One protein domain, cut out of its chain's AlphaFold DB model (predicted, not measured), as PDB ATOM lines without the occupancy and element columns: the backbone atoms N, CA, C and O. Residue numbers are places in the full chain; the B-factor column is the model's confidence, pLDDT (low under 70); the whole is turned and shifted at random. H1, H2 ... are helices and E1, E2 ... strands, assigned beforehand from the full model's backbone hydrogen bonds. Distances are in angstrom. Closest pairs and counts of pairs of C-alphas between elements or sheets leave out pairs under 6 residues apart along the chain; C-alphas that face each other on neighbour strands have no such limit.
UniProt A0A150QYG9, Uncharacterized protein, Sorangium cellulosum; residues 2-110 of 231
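Overview. This is residues 2 to 110 of the 231 residues of an uncharacterized protein of Sorangium cellulosum (UniProt A0A150QYG9). A long helical hairpin of H1 and H2 makes the length of a rod, and a small head of strands sits at the end where the hairpin's two ends meet it. The head holds a three-stranded antiparallel sheet in the order E1, E5, E4, a two-stranded antiparallel sheet of E2 and E3, and loops. The 109 printed residues run E1, H1, H2, E2, E3, E4, E5, in the class mixed, helices and strands. The whole is extended, with a radius of gyration of the C-alphas of 20.8 A and spans of 68 by 22 by 17 A.

Along the chain. Find C-alpha 2 at (34.174, -13.670, -24.615), where E1, residues 2 to 4, begins. H1, residues 9 to 32, starts at (35.546, -31.806, -36.085) and covers 34.8 A; H2, residues 38 to 63, covers 37.5 A. Next come E2, residues 66 to 70, E3, residues 77 to 82, E4, residues 98 to 102, and E5, residues 105 to 108, ending at (27.440, -11.972, -24.424).

Arrangement. H1 and H2 touch at a shallow tilt of 2 degrees, opposite ways; their closest C-alphas, of Thr 12 and Arg 63, are 6.2 A apart. In both helices every O i to N i+4 pair is within hydrogen-bond range. Look at N 106 and O 3, 2.9 A, for E1 and E5, and at N 105 and O 102, 2.8 A, for the hairpin E4 and E5. In the hairpin E2 and E3, N 78 and O 69 are 2.8 A apart. Residues 6 to 7 pair antiparallel with residues 67 to 68 of E2. H1 and H2 are not on the three-stranded sheet.

Size, cuts and confidence. The C-alphas farthest apart, of Asp 35 and Ala 110, are 68.5 A apart, and residues 34 to 39 stand free. The printed part has no cut; the link E3 to E4 is long, and residues 63 to 64 have pLDDT under 70.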
ATOM      1  N   THR A   2      34.205 -13.120 -23.252       85.50
ATOM      2  CA  THR A   2      34.174 -13.670 -24.615       85.50
ATOM      3  C   THR A   2      34.600 -15.133 -24.592       85.50
ATOM      4  O   THR A   2      35.470 -15.497 -23.803       85.50
ATOM      5  N   SER A   3      34.020 -15.968 -25.453       86.06
ATOM      6  CA  SER A   3      34.538 -17.313 -25.735       86.06
ATOM      7  C   SER A   3      34.780 -17.482 -27.232       86.06
ATOM      8  O   SER A   3      34.172 -16.800 -28.058       86.06
ATOM      9  N   THR A   4      35.721 -18.355 -27.584       89.12
ATOM     10  CA  THR A   4      36.058 -18.641 -28.980       89.12
ATOM     11  C   THR A   4      35.294 -19.871 -29.443       89.12
ATOM     12  O   THR A   4      35.298 -20.904 -28.774       89.12
ATOM     13  N   VAL A   5      34.651 -19.769 -30.603       85.56
ATOM     14  CA  VAL A   5      33.976 -20.898 -31.235       85.56
ATOM     15  C   VAL A   5      35.023 -21.818 -31.855       85.56
ATOM     16  O   VAL A   5      35.780 -21.430 -32.749       85.56
ATOM     17  N   THR A   6      35.063 -23.055 -31.376       85.38
ATOM     18  CA  THR A   6      35.893 -24.120 -31.938       85.38
ATOM     19  C   THR A   6      35.173 -24.789 -33.105       85.38
ATOM     20  O   THR A   6      33.951 -24.944 -33.099       85.38
ATOM     21  N   ARG A   7      35.919 -25.192 -34.139       79.38
ATOM     22  CA  ARG A   7      35.337 -25.939 -35.264       79.38
ATOM     23  C   ARG A   7      34.870 -27.316 -34.795       79.38
ATOM     24  O   ARG A   7      35.630 -28.035 -34.148       79.38
ATOM     25  N   ASN A   8      33.662 -27.705 -35.195       75.88
ATOM     26  CA  ASN A   8      33.143 -29.038 -34.920       75.88
ATOM     27  C   ASN A   8      33.810 -30.072 -35.849       75.88
ATOM     28  O   ASN A   8      33.389 -30.299 -36.987       75.88
ATOM     29  N   THR A   9      34.866 -30.722 -35.360       74.88
ATOM     30  CA  THR A   9      35.546 -31.806 -36.085       74.88
ATOM     31  C   THR A   9      34.670 -33.052 -36.227       74.88
ATOM     32  O   THR A   9      34.795 -33.766 -37.219       74.88
ATOM     33  N   GLY A  10      33.725 -33.287 -35.311       75.88
ATOM     34  CA  GLY A  10      32.832 -34.447 -35.350       75.88
ATOM     35  C   GLY A  10      31.897 -34.448 -36.562       75.88
ATOM     36  O   GLY A  10      31.758 -35.468 -37.235       75.88
ATOM     37  N   SER A  11      31.304 -33.296 -36.889       71.38
ATOM     38  CA  SER A  11      30.446 -33.158 -38.079       71.38
ATOM     39  C   SER A  11      31.240 -33.383 -39.373       71.38
ATOM     40  O   SER A  11      30.843 -34.155 -40.243       71.38
ATOM     41  N   THR A  12      32.446 -32.815 -39.436       73.50
ATOM     42  CA  THR A  12      33.379 -33.013 -40.554       73.50
ATOM     43  C   THR A  12      33.688 -34.492 -40.803       73.50
ATOM     44  O   THR A  12      33.710 -34.925 -41.952       73.50
ATOM     45  N   ILE A  13      33.932 -35.269 -39.740       80.38
ATOM     46  CA  ILE A  13      34.233 -36.702 -39.856       80.38
ATOM     47  C   ILE A  13      33.032 -37.452 -40.441       80.38
ATOM     48  O   ILE A  13      33.216 -38.260 -41.347       80.38
ATOM     49  N   LYS A  14      31.803 -37.158 -39.989       79.31
ATOM     50  CA  LYS A  14      30.588 -37.795 -40.526       79.31
ATOM     51  C   LYS A  14      30.445 -37.559 -42.029       79.31
ATOM     52  O   LYS A  14      30.258 -38.518 -42.773       79.31
ATOM     53  N   TYR A  15      30.592 -36.313 -42.482       77.50
ATOM     54  CA  TYR A  15      30.528 -36.001 -43.911       77.50
ATOM     55  C   TYR A  15      31.662 -36.662 -44.696       77.50
ATOM     56  O   TYR A  15      31.407 -37.217 -45.756       77.50
ATOM     57  N   ALA A  16      32.885 -36.693 -44.157       80.88
ATOM     58  CA  ALA A  16      34.009 -37.358 -44.815       80.88
ATOM     59  C   ALA A  16      33.767 -38.866 -44.998       80.88
ATOM     60  O   ALA A  16      34.055 -39.404 -46.067       80.88
ATOM     61  N   VAL A  17      33.193 -39.535 -43.993       85.12
ATOM     62  CA  VAL A  17      32.812 -40.954 -44.078       85.12
ATOM     63  C   VAL A  17      31.730 -41.165 -45.138       85.12
ATOM     64  O   VAL A  17      31.878 -42.048 -45.979       85.12
ATOM     65  N   ILE A  18      30.677 -40.339 -45.152       82.31
ATOM     66  CA  ILE A  18      29.600 -40.425 -46.155       82.31
ATOM     67  C   ILE A  18      30.164 -40.238 -47.570       82.31
ATOM     68  O   ILE A  18      29.886 -41.046 -48.455       82.31
ATOM     69  N   THR A  19      31.005 -39.223 -47.781       81.69
ATOM     70  CA  THR A  19      31.655 -38.976 -49.074       81.69
ATOM     71  C   THR A  19      32.537 -40.153 -49.492       81.69
ATOM     72  O   THR A  19      32.459 -40.584 -50.640       81.69
ATOM     73  N   ALA A  20      33.330 -40.723 -48.578       84.50
ATOM     74  CA  ALA A  20      34.176 -41.880 -48.875       84.50
ATOM     75  C   ALA A  20      33.354 -43.116 -49.287       84.50
ATOM     76  O   ALA A  20      33.709 -43.790 -50.255       84.50
ATOM     77  N   VAL A  21      32.234 -43.382 -48.605       86.44
ATOM     78  CA  VAL A  21      31.313 -44.479 -48.950       86.44
ATOM     79  C   VAL A  21      30.706 -44.271 -50.337       86.44
ATOM     80  O   VAL A  21      30.690 -45.202 -51.141       86.44
ATOM     81  N   LEU A  22      30.249 -43.055 -50.644       81.62
ATOM     82  CA  LEU A  22      29.659 -42.742 -51.945       81.62
ATOM     83  C   LEU A  22      30.673 -42.889 -53.084       81.62
ATOM     84  O   LEU A  22      30.359 -43.513 -54.094       81.62
ATOM     85  N   VAL A  23      31.902 -42.397 -52.900       81.44
ATOM     86  CA  VAL A  23      32.989 -42.568 -53.878       81.44
ATOM     87  C   VAL A  23      33.318 -44.052 -54.078       81.44
ATOM     88  O   VAL A  23      33.479 -44.497 -55.215       81.44
ATOM     89  N   GLY A  24      33.367 -44.839 -52.997       84.38
ATOM     90  CA  GLY A  24      33.585 -46.286 -53.065       84.38
ATOM     91  C   GLY A  24      32.484 -47.024 -53.836       84.38
ATOM     92  O   GLY A  24      32.786 -47.855 -54.691       84.38
ATOM     93  N   LEU A  25      31.214 -46.680 -53.597       83.31
ATOM     94  CA  LEU A  25      30.075 -47.233 -54.338       83.31
ATOM     95  C   LEU A  25      30.116 -46.844 -55.819       83.31
ATOM     96  O   LEU A  25      29.924 -47.707 -56.673       83.31
ATOM     97  N   SER A  26      30.436 -45.587 -56.140       80.44
ATOM     98  CA  SER A  26      30.622 -45.154 -57.530       80.44
ATOM     99  C   SER A  26      31.727 -45.949 -58.228       80.44
ATOM    100  O   SER A  26      31.552 -46.359 -59.375       80.44
ATOM    101  N   PHE A  27      32.838 -46.231 -57.537       82.00
ATOM    102  CA  PHE A  27      33.924 -47.046 -58.083       82.00
ATOM    103  C   PHE A  27      33.514 -48.512 -58.295       82.00
ATOM    104  O   PHE A  27      33.873 -49.108 -59.310       82.00
ATOM    105  N   LEU A  28      32.733 -49.095 -57.379       84.69
ATOM    106  CA  LEU A  28      32.191 -50.449 -57.537       84.69
ATOM    107  C   LEU A  28      31.237 -50.542 -58.735       84.69
ATOM    108  O   LEU A  28      31.373 -51.459 -59.546       84.69
ATOM    109  N   CYS A  29      30.332 -49.573 -58.893       80.94
ATOM    110  CA  CYS A  29      29.458 -49.482 -60.063       80.94
ATOM    111  C   CYS A  29      30.265 -49.335 -61.360       80.94
ATOM    112  O   CYS A  29      29.970 -50.009 -62.343       80.94
ATOM    113  N   PHE A  30      31.320 -48.515 -61.347       77.56
ATOM    114  CA  PHE A  30      32.223 -48.354 -62.487       77.56
ATOM    115  C   PHE A  30      32.916 -49.672 -62.865       77.56
ATOM    116  O   PHE A  30      32.923 -50.055 -64.032       77.56
ATOM    117  N   ARG A  31      33.445 -50.407 -61.877       81.88
ATOM    118  CA  ARG A  31      34.071 -51.727 -62.071       81.88
ATOM    119  C   ARG A  31      33.106 -52.744 -62.679       81.88
ATOM    120  O   ARG A  31      33.520 -53.511 -63.541       81.88
ATOM    121  N   ALA A  32      31.844 -52.738 -62.256       83.31
ATOM    122  CA  ALA A  32      30.819 -53.646 -62.769       83.31
ATOM    123  C   ALA A  32      30.420 -53.362 -64.232       83.31
ATOM    124  O   ALA A  32      29.852 -54.232 -64.883       83.31
ATOM    125  N   MET A  33      30.716 -52.167 -64.756       81.38
ATOM    126  CA  MET A  33      30.349 -51.743 -66.115       81.38
ATOM    127  C   MET A  33      31.506 -51.798 -67.127       81.38
ATOM    128  O   MET A  33      31.325 -51.384 -68.270       81.38
ATOM    129  N   LEU A  34      32.677 -52.324 -66.744       76.69
ATOM    130  CA  LEU A  34      33.866 -52.396 -67.611       76.69
ATOM    131  C   LEU A  34      33.665 -53.223 -68.897       76.69
ATOM    132  O   LEU A  34      34.368 -52.973 -69.871       76.69
ATOM    133  N   ASP A  35      32.689 -54.133 -68.927       83.50
ATOM    134  CA  ASP A  35      32.386 -54.979 -70.095       83.50
ATOM    135  C   ASP A  35      31.338 -54.368 -71.055       83.50
ATOM    136  O   ASP A  35      30.986 -54.980 -72.065       83.50
ATOM    137  N   GLN A  36      30.809 -53.171 -70.768       75.19
ATOM    138  CA  GLN A  36      29.792 -52.509 -71.598       75.19
ATOM    139  C   GLN A  36      30.377 -51.456 -72.558       75.19
ATOM    140  O   GLN A  36      31.488 -50.959 -72.396       75.19
ATOM    141  N   SER A  37      29.601 -51.106 -73.593       80.12
ATOM    142  CA  SER A  37      29.979 -50.184 -74.677       80.12
ATOM    143  C   SER A  37      30.612 -48.866 -74.195       80.12
ATOM    144  O   SER A  37      30.102 -48.230 -73.271       80.12
ATOM    145  N   GLY A  38      31.650 -48.391 -74.896       81.69
ATOM    146  CA  GLY A  38      32.472 -47.236 -74.496       81.69
ATOM    147  C   GLY A  38      31.747 -45.893 -74.289       81.69
ATOM    148  O   GLY A  38      32.264 -45.033 -73.580       81.69
ATOM    149  N   LEU A  39      30.540 -45.699 -74.833       81.56
ATOM    150  CA  LEU A  39      29.732 -44.498 -74.564       81.56
ATOM    151  C   LEU A  39      29.244 -44.454 -73.105       81.56
ATOM    152  O   LEU A  39      29.291 -43.409 -72.456       81.56
ATOM    153  N   LEU A  40      28.804 -45.598 -72.581       79.00
ATOM    154  CA  LEU A  40      28.294 -45.715 -71.216       79.00
ATOM    155  C   LEU A  40      29.422 -45.486 -70.201       79.00
ATOM    156  O   LEU A  40      29.236 -44.805 -69.196       79.00
ATOM    157  N   TRP A  41      30.628 -45.941 -70.546       79.69
ATOM    158  CA  TRP A  41      31.850 -45.680 -69.793       79.69
ATOM    159  C   TRP A  41      32.156 -44.181 -69.660       79.69
ATOM    160  O   TRP A  41      32.428 -43.700 -68.559       79.69
ATOM    161  N   LEU A  42      32.053 -43.420 -70.758       83.19
ATOM    162  CA  LEU A  42      32.300 -41.976 -70.749       83.19
ATOM    163  C   LEU A  42      31.270 -41.226 -69.887       83.19
ATOM    164  O   LEU A  42      31.645 -40.350 -69.108       83.19
ATOM    165  N   LEU A  43      29.991 -41.611 -69.962       83.19
ATOM    166  CA  LEU A  43      28.933 -41.039 -69.120       83.19
ATOM    167  C   LEU A  43      29.152 -41.339 -67.631       83.19
ATOM    168  O   LEU A  43      29.016 -40.439 -66.802       83.19
ATOM    169  N   CYS A  44      29.541 -42.569 -67.281       81.88
ATOM    170  CA  CYS A  44      29.853 -42.940 -65.901       81.88
ATOM    171  C   CYS A  44      31.061 -42.174 -65.350       81.88
ATOM    172  O   CYS A  44      31.036 -41.755 -64.194       81.88
ATOM    173  N   LEU A  45      32.098 -41.958 -66.163       82.38
ATOM    174  CA  LEU A  45      33.288 -41.220 -65.742       82.38
ATOM    175  C   LEU A  45      32.959 -39.742 -65.497       82.38
ATOM    176  O   LEU A  45      33.285 -39.211 -64.436       82.38
ATOM    177  N   VAL A  46      32.253 -39.097 -66.430       86.31
ATOM    178  CA  VAL A  46      31.833 -37.693 -66.286       86.31
ATOM    179  C   VAL A  46      30.873 -37.526 -65.104       86.31
ATOM    180  O   VAL A  46      31.057 -36.619 -64.292       86.31
ATOM    181  N   GLY A  47      29.892 -38.421 -64.959       85.00
ATOM    182  CA  GLY A  47      28.943 -38.401 -63.844       85.00
ATOM    183  C   GLY A  47      29.615 -38.632 -62.490       85.00
ATOM    184  O   GLY A  47      29.361 -37.889 -61.543       85.00
ATOM    185  N   GLY A  48      30.524 -39.606 -62.405       82.31
ATOM    186  CA  GLY A  48      31.282 -39.904 -61.190       82.31
ATOM    187  C   GLY A  48      32.211 -38.761 -60.780       82.31
ATOM    188  O   GLY A  48      32.232 -38.380 -59.611       82.31
ATOM    189  N   LEU A  49      32.926 -38.161 -61.737       84.12
ATOM    190  CA  LEU A  49      33.782 -37.002 -61.478       84.12
ATOM    191  C   LEU A  49      32.953 -35.791 -61.033       84.12
ATOM    192  O   LEU A  49      33.295 -35.148 -60.041       84.12
ATOM    193  N   GLY A  50      31.842 -35.508 -61.719       85.19
ATOM    194  CA  GLY A  50      30.931 -34.423 -61.354       85.19
ATOM    195  C   GLY A  50      30.361 -34.599 -59.947       85.19
ATOM    196  O   GLY A  50      30.370 -33.660 -59.150       85.19
ATOM    197  N   PHE A  51      29.948 -35.819 -59.601       83.25
ATOM    198  CA  PHE A  51      29.459 -36.143 -58.265       83.25
ATOM    199  C   PHE A  51      30.549 -36.005 -57.198       83.25
ATOM    200  O   PHE A  51      30.298 -35.435 -56.139       83.25
ATOM    201  N   ALA A  52      31.772 -36.468 -57.473       80.94
ATOM    202  CA  ALA A  52      32.896 -36.337 -56.550       80.94
ATOM    203  C   ALA A  52      33.252 -34.865 -56.285       80.94
ATOM    204  O   ALA A  52      33.438 -34.479 -55.130       80.94
ATOM    205  N   VAL A  53      33.289 -34.027 -57.328       86.06
ATOM    206  CA  VAL A  53      33.526 -32.579 -57.197       86.06
ATOM    207  C   VAL A  53      32.403 -31.915 -56.403       86.06
ATOM    208  O   VAL A  53      32.681 -31.139 -55.491       86.06
ATOM    209  N   PHE A  54      31.143 -32.248 -56.691       85.19
ATOM    210  CA  PHE A  54      29.994 -31.728 -55.949       85.19
ATOM    211  C   PHE A  54      30.026 -32.138 -54.469       85.19
ATOM    212  O   PHE A  54      29.833 -31.299 -53.590       85.19
ATOM    213  N   ALA A  55      30.326 -33.407 -54.178       81.88
ATOM    214  CA  ALA A  55      30.435 -33.925 -52.817       81.88
ATOM    215  C   ALA A  55      31.606 -33.295 -52.047       81.88
ATOM    216  O   ALA A  55      31.495 -33.017 -50.854       81.88
ATOM    217  N   PHE A  56      32.729 -33.040 -52.718       81.12
ATOM    218  CA  PHE A  56      33.857 -32.341 -52.112       81.12
ATOM    219  C   PHE A  56      33.531 -30.863 -51.854       81.12
ATOM    220  O   PHE A  56      33.790 -30.356 -50.763       81.12
ATOM    221  N   GLY A  57      32.904 -30.188 -52.820       83.88
ATOM    222  CA  GLY A  57      32.460 -28.802 -52.686       83.88
ATOM    223  C   GLY A  57      31.462 -28.616 -51.543       83.88
ATOM    224  O   GLY A  57      31.634 -27.719 -50.719       83.88
ATOM    225  N   SER A  58      30.469 -29.501 -51.421       78.06
ATOM    226  CA  SER A  58      29.496 -29.447 -50.323       78.06
ATOM    227  C   SER A  58      30.137 -29.699 -48.956       78.06
ATOM    228  O   SER A  58      29.755 -29.055 -47.983       78.06
ATOM    229  N   LEU A  59      31.164 -30.553 -48.873       76.44
ATOM    230  CA  LEU A  59      31.913 -30.793 -47.637       76.44
ATOM    231  C   LEU A  59      32.744 -29.576 -47.204       76.44
ATOM    232  O   LEU A  59      32.851 -29.301 -46.007       76.44
ATOM    233  N   LEU A  60      33.307 -28.829 -48.160       78.38
ATOM    234  CA  LEU A  60      33.983 -27.562 -47.875       78.38
ATOM    235  C   LEU A  60      32.999 -26.512 -47.349       78.38
ATOM    236  O   LEU A  60      33.290 -25.868 -46.346       78.38
ATOM    237  N   VAL A  61      31.816 -26.405 -47.960       76.56
ATOM    238  CA  VAL A  61      30.763 -25.485 -47.501       76.56
ATOM    239  C   VAL A  61      30.247 -25.886 -46.112       76.56
ATOM    240  O   VAL A  61      30.168 -25.046 -45.222       76.56
ATOM    241  N   ALA A  62      29.980 -27.174 -45.876       71.62
ATOM    242  CA  ALA A  62      29.502 -27.678 -44.584       71.62
ATOM    243  C   ALA A  62      30.500 -27.438 -43.437       71.62
ATOM    244  O   ALA A  62      30.100 -27.220 -42.292       71.62
ATOM    245  N   ARG A  63      31.806 -27.450 -43.734       67.75
ATOM    246  CA  ARG A  63      32.875 -27.235 -42.748       67.75
ATOM    247  C   ARG A  63      32.886 -25.842 -42.131       67.75
ATOM    248  O   ARG A  63      33.342 -25.701 -40.996       67.75
ATOM    249  N   ASP A  64      32.420 -24.838 -42.859       67.88
ATOM    250  CA  ASP A  64      32.422 -23.456 -42.383       67.88
ATOM    251  C   ASP A  64      31.093 -23.035 -41.747       67.88
ATOM    252  O   ASP A  64      31.004 -21.928 -41.224       67.88
ATOM    253  N   LEU A  65      30.088 -23.918 -41.717       70.31
ATOM    254  CA  LEU A  65      28.755 -23.560 -41.236       70.31
ATOM    255  C   LEU A  65      28.545 -23.789 -39.737       70.31
ATOM    256  O   LEU A  65      27.877 -22.967 -39.129       70.31
ATOM    257  N   ALA A  66      29.130 -24.818 -39.109       78.31
ATOM    258  CA  ALA A  66      28.807 -25.166 -37.717       78.31
ATOM    259  C   ALA A  66      30.028 -25.240 -36.781       78.31
ATOM    260  O   ALA A  66      30.981 -25.999 -36.998       78.31
ATOM    261  N   GLY A  67      29.964 -24.492 -35.681       84.94
ATOM    262  CA  GLY A  67      30.928 -24.525 -34.586       84.94
ATOM    263  C   GLY A  67      30.335 -25.035 -33.272       84.94
ATOM    264  O   GLY A  67      29.122 -25.076 -33.082       84.94
ATOM    265  N   THR A  68      31.210 -25.423 -32.347       88.88
ATOM    266  CA  THR A  68      30.868 -25.669 -30.941       88.88
ATOM    267  C   THR A  68      31.588 -24.655 -30.068       88.88
ATOM    268  O   THR A  68      32.735 -24.289 -30.337       88.88
ATOM    269  N   ALA A  69      30.946 -24.208 -28.998       93.38
ATOM    270  CA  ALA A  69      31.577 -23.318 -28.031       93.38
ATOM    271  C   ALA A  69      31.078 -23.579 -26.616       93.38
ATOM    272  O   ALA A  69      30.131 -24.331 -26.402       93.38
ATOM    273  N   THR A  70      31.697 -22.929 -25.638       94.56
ATOM    274  CA  THR A  70      31.183 -22.871 -24.272       94.56
ATOM    275  C   THR A  70      30.497 -21.533 -24.038       94.56
ATOM    276  O   THR A  70      30.982 -20.476 -24.455       94.56
ATOM    277  N   CYS A  71      29.342 -21.565 -23.374       94.94
ATOM    278  CA  CYS A  71      28.635 -20.359 -22.973       94.94
ATOM    279  C   CYS A  71      29.510 -19.550 -21.998       94.94
ATOM    280  O   CYS A  71      29.817 -20.063 -20.919       94.94
ATOM    281  N   PRO A  72      29.849 -18.279 -22.290       94.19
ATOM    282  CA  PRO A  72      30.709 -17.487 -21.404       94.19
ATOM    283  C   PRO A  72      30.113 -17.243 -20.012       94.19
ATOM    284  O   PRO A  72      30.846 -16.916 -19.084       94.19
ATOM    285  N   ARG A  73      28.788 -17.383 -19.859       94.50
ATOM    286  CA  ARG A  73      28.074 -17.126 -18.602       94.50
ATOM    287  C   ARG A  73      27.959 -18.361 -17.708       94.50
ATOM    288  O   ARG A  73      28.250 -18.265 -16.525       94.50
ATOM    289  N   CYS A  74      27.513 -19.497 -18.247       95.19
ATOM    290  CA  CYS A  74      27.242 -20.710 -17.457       95.19
ATOM    291  C   CYS A  74      28.140 -21.907 -17.796       95.19
ATOM    292  O   CYS A  74      27.939 -22.981 -17.238       95.19
ATOM    293  N   GLN A  75      29.090 -21.751 -18.725       95.81
ATOM    294  CA  GLN A  75      30.020 -22.796 -19.177       95.81
ATOM    295  C   GLN A  75      29.362 -24.027 -19.830       95.81
ATOM    296  O   GLN A  75      30.031 -25.021 -20.099       95.81
ATOM    297  N   ALA A  76      28.063 -23.978 -20.139       95.19
ATOM    298  CA  ALA A  76      27.389 -25.038 -20.882       95.19
ATOM    299  C   ALA A  76      27.900 -25.127 -22.328       95.19
ATOM    300  O   ALA A  76      28.153 -24.097 -22.956       95.19
ATOM    301  N   THR A  77      27.993 -26.342 -22.867       92.69
ATOM    302  CA  THR A  77      28.298 -26.567 -24.284       92.69
ATOM    303  C   THR A  77      27.162 -26.042 -25.158       92.69
ATOM    304  O   THR A  77      26.006 -26.402 -24.961       92.69
ATOM    305  N   LEU A  78      27.517 -25.203 -26.123       91.69
ATOM    306  CA  LEU A  78      26.668 -24.701 -27.192       91.69
ATOM    307  C   LEU A  78      27.019 -25.492 -28.457       91.69
ATOM    308  O   LEU A  78      28.163 -25.443 -28.924       91.69
ATOM    309  N   ALA A  79      26.063 -26.266 -28.963       83.75
ATOM    310  CA  ALA A  79      26.204 -27.004 -30.213       83.75
ATOM    311  C   ALA A  79      25.662 -26.174 -31.385       83.75
ATOM    312  O   ALA A  79      24.815 -25.311 -31.180       83.75
ATOM    313  N   GLU A  80      26.150 -26.456 -32.596       81.31
ATOM    314  CA  GLU A  80      25.569 -25.952 -33.855       81.31
ATOM    315  C   GLU A  80      25.491 -24.420 -33.955       81.31
ATOM    316  O   GLU A  80      24.515 -23.855 -34.431       81.31
ATOM    317  N   ILE A  81      26.553 -23.731 -33.533       83.31
ATOM    318  CA  ILE A  81      26.647 -22.281 -33.717       83.31
ATOM    319  C   ILE A  81      26.959 -21.992 -35.183       83.31
ATOM    320  O   ILE A  81      28.042 -22.344 -35.665       83.31
ATOM    321  N   GLU A  82      26.034 -21.324 -35.864       82.19
ATOM    322  CA  GLU A  82      26.241 -20.841 -37.224       82.19
ATOM    323  C   GLU A  82      27.295 -19.730 -37.241       82.19
ATOM    324  O   GLU A  82      27.129 -18.669 -36.641       82.19
ATOM    325  N   LEU A  83      28.424 -19.978 -37.908       78.25
ATOM    326  CA  LEU A  83      29.582 -19.074 -37.861       78.25
ATOM    327  C   LEU A  83      29.424 -17.810 -38.718       78.25
ATOM    328  O   LEU A  83      30.166 -16.850 -38.509       78.25
ATOM    329  N   ASN A  84      28.492 -17.825 -39.673       73.06
ATOM    330  CA  ASN A  84      28.319 -16.773 -40.678       73.06
ATOM    331  C   ASN A  84      27.042 -15.938 -40.487       73.06
ATOM    332  O   ASN A  84      26.834 -14.985 -41.232       73.06
ATOM    333  N   HIS A  85      26.201 -16.259 -39.499       70.06
ATOM    334  CA  HIS A  85      25.020 -15.460 -39.170       70.06
ATOM    335  C   HIS A  85      25.374 -14.433 -38.089       70.06
ATOM    336  O   HIS A  85      25.237 -14.684 -36.896       70.06
ATOM    337  N   THR A  86      25.870 -13.267 -38.512       72.00
ATOM    338  CA  THR A  86      26.337 -12.205 -37.599       72.00
ATOM    339  C   THR A  86      25.214 -11.350 -37.017       72.00
ATOM    340  O   THR A  86      25.428 -10.645 -36.034       72.00
ATOM    341  N   GLU A  87      24.029 -11.378 -37.627       81.31
ATOM    342  CA  GLU A  87      22.933 -10.462 -37.284       81.31
ATOM    343  C   GLU A  87      21.870 -11.081 -36.375       81.31
ATOM    344  O   GLU A  87      21.088 -10.349 -35.772       81.31
ATOM    345  N   GLU A  88      21.821 -12.410 -36.252       87.25
ATOM    346  CA  GLU A  88      20.826 -13.073 -35.410       87.25
ATOM    347  C   GLU A  88      21.427 -13.452 -34.046       87.25
ATOM    348  O   GLU A  88      22.394 -14.217 -33.983       87.25
ATOM    349  N   PRO A  89      20.869 -12.944 -32.933       92.19
ATOM    350  CA  PRO A  89      21.242 -13.383 -31.600       92.19
ATOM    351  C   PRO A  89      20.964 -14.871 -31.412       92.19
ATOM    352  O   PRO A  89      19.845 -15.347 -31.614       92.19
ATOM    353  N   ALA A  90      21.968 -15.591 -30.932       91.44
ATOM    354  CA  ALA A  90      21.821 -16.967 -30.493       91.44
ATOM    355  C   ALA A  90      21.701 -17.025 -28.961       91.44
ATOM    356  O   ALA A  90      22.094 -16.101 -28.243       91.44
ATOM    357  N   PHE A  91      21.106 -18.105 -28.452       92.50
ATOM    358  CA  PHE A  91      20.758 -18.248 -27.037       92.50
ATOM    359  C   PHE A  91      21.401 -19.490 -26.437       92.50
ATOM    360  O   PHE A  91      21.716 -20.460 -27.123       92.50
ATOM    361  N   CYS A  92      21.651 -19.446 -25.132       93.06
ATOM    362  CA  CYS A  92      22.106 -20.611 -24.387       93.06
ATOM    363  C   CYS A  92      20.909 -21.345 -23.787       93.06
ATOM    364  O   CYS A  92      20.226 -20.778 -22.940       93.06
ATOM    365  N   ASP A  93      20.725 -22.623 -24.105       90.62
ATOM    366  CA  ASP A  93      19.586 -23.401 -23.593       90.62
ATOM    367  C   ASP A  93      19.541 -23.482 -22.061       90.62
ATOM    368  O   ASP A  93      18.467 -23.454 -21.461       90.62
ATOM    369  N   LYS A  94      20.709 -23.530 -21.399       92.56
ATOM    370  CA  LYS A  94      20.783 -23.661 -19.935       92.56
ATOM    371  C   LYS A  94      20.514 -22.365 -19.178       92.56
ATOM    372  O   LYS A  94      19.841 -22.396 -18.157       92.56
ATOM    373  N   CYS A  95      21.103 -21.246 -19.605       92.75
ATOM    374  CA  CYS A  95      21.036 -19.982 -18.852       92.75
ATOM    375  C   CYS A  95      20.297 -18.853 -19.573       92.75
ATOM    376  O   CYS A  95      20.216 -17.748 -19.041       92.75
ATOM    377  N   GLN A  96      19.803 -19.114 -20.786       92.38
ATOM    378  CA  GLN A  96      19.043 -18.184 -21.622       92.38
ATOM    379  C   GLN A  96      19.785 -16.880 -21.962       92.38
ATOM    380  O   GLN A  96      19.174 -15.917 -22.423       92.38
ATOM    381  N   ALA A  97      21.108 -16.828 -21.754       94.50
ATOM    382  CA  ALA A  97      21.936 -15.696 -22.154       94.50
ATOM    383  C   ALA A  97      21.966 -15.579 -23.682       94.50
ATOM    384  O   ALA A  97      22.261 -16.566 -24.358       94.50
ATOM    385  N   ALA A  98      21.693 -14.376 -24.187       94.94
ATOM    386  CA  ALA A  98      21.827 -14.048 -25.598       94.94
ATOM    387  C   ALA A  98      23.270 -13.649 -25.932       94.94
ATOM    388  O   ALA A  98      23.969 -13.024 -25.124       94.94
ATOM    389  N   TYR A  99      23.717 -14.006 -27.128       94.50
ATOM    390  CA  TYR A  99      25.043 -13.687 -27.630       94.50
ATOM    391  C   TYR A  99      25.015 -13.404 -29.131       94.50
ATOM    392  O   TYR A  99      24.187 -13.947 -29.858       94.50
ATOM    393  N   LEU A 100      25.945 -12.562 -29.580       93.31
ATOM    394  CA  LEU A 100      26.256 -12.371 -30.995       93.31
ATOM    395  C   LEU A 100      27.545 -13.111 -31.338       93.31
ATOM    396  O   LEU A 100      28.480 -13.162 -30.528       93.31
ATOM    397  N   VAL A 101      27.577 -13.676 -32.540       90.75
ATOM    398  CA  VAL A 101      28.746 -14.350 -33.098       90.75
ATOM    399  C   VAL A 101      29.368 -13.412 -34.121       90.75
ATOM    400  O   VAL A 101      28.797 -13.187 -35.182       90.75
ATOM    401  N   ASP A 102      30.547 -12.874 -33.820       89.25
ATOM    402  CA  ASP A 102      31.338 -12.112 -34.790       89.25
ATOM    403  C   ASP A 102      32.695 -12.788 -34.966       89.25
ATOM    404  O   ASP A 102      33.435 -12.973 -34.000       89.25
ATOM    405  N   LYS A 103      33.017 -13.218 -36.193       85.31
ATOM    406  CA  LYS A 103      34.304 -13.852 -36.544       85.31
ATOM    407  C   LYS A 103      34.750 -14.940 -35.550       85.31
ATOM    408  O   LYS A 103      35.920 -15.009 -35.175       85.31
ATOM    409  N   ARG A 104      33.827 -15.828 -35.149       86.38
ATOM    410  CA  ARG A 104      34.047 -16.919 -34.164       86.38
ATOM    411  C   ARG A 104      34.275 -16.456 -32.722       86.38
ATOM    412  O   ARG A 104      34.695 -17.262 -31.890       86.38
ATOM    413  N   VAL A 105      34.003 -15.200 -32.403       90.50
ATOM    414  CA  VAL A 105      33.996 -14.691 -31.034       90.50
ATOM    415  C   VAL A 105      32.552 -14.557 -30.581       90.50
ATOM    416  O   VAL A 105      31.743 -13.886 -31.217       90.50
ATOM    417  N   LEU A 106      32.236 -15.210 -29.468       92.75
ATOM    418  CA  LEU A 106      30.950 -15.086 -28.803       92.75
ATOM    419  C   LEU A 106      30.984 -13.907 -27.848       92.75
ATOM    420  O   LEU A 106      31.713 -13.926 -26.851       92.75
ATOM    421  N   THR A 107      30.156 -12.911 -28.133       93.75
ATOM    422  CA  THR A 107      29.977 -11.746 -27.269       93.75
ATOM    423  C   THR A 107      28.636 -11.853 -26.566       93.75
ATOM    424  O   THR A 107      27.589 -11.829 -27.208       93.75
ATOM    425  N   VAL A 108      28.664 -11.982 -25.237       95.25
ATOM    426  CA  VAL A 108      27.440 -11.972 -24.424       95.25
ATOM    427  C   VAL A 108      26.820 -10.584 -24.477       95.25
ATOM    428  O   VAL A 108      27.489  -9.595 -24.176       95.25
ATOM    429  N   LEU A 109      25.538 -10.528 -24.824       95.50
ATOM    430  CA  LEU A 109      24.784  -9.285 -24.854       95.50
ATOM    431  C   LEU A 109      24.418  -8.833 -23.438       95.50
ATOM    432  O   LEU A 109      24.100  -9.645 -22.563       95.50
ATOM    433  N   ALA A 110      24.455  -7.518 -23.218       96.12
ATOM    434  CA  ALA A 110      23.975  -6.919 -21.980       96.12
ATOM    435  C   ALA A 110      22.463  -7.150 -21.822       96.12
ATOM    436  O   ALA A 110      21.735  -7.276 -22.804       96.12
TER     437      ALA A 110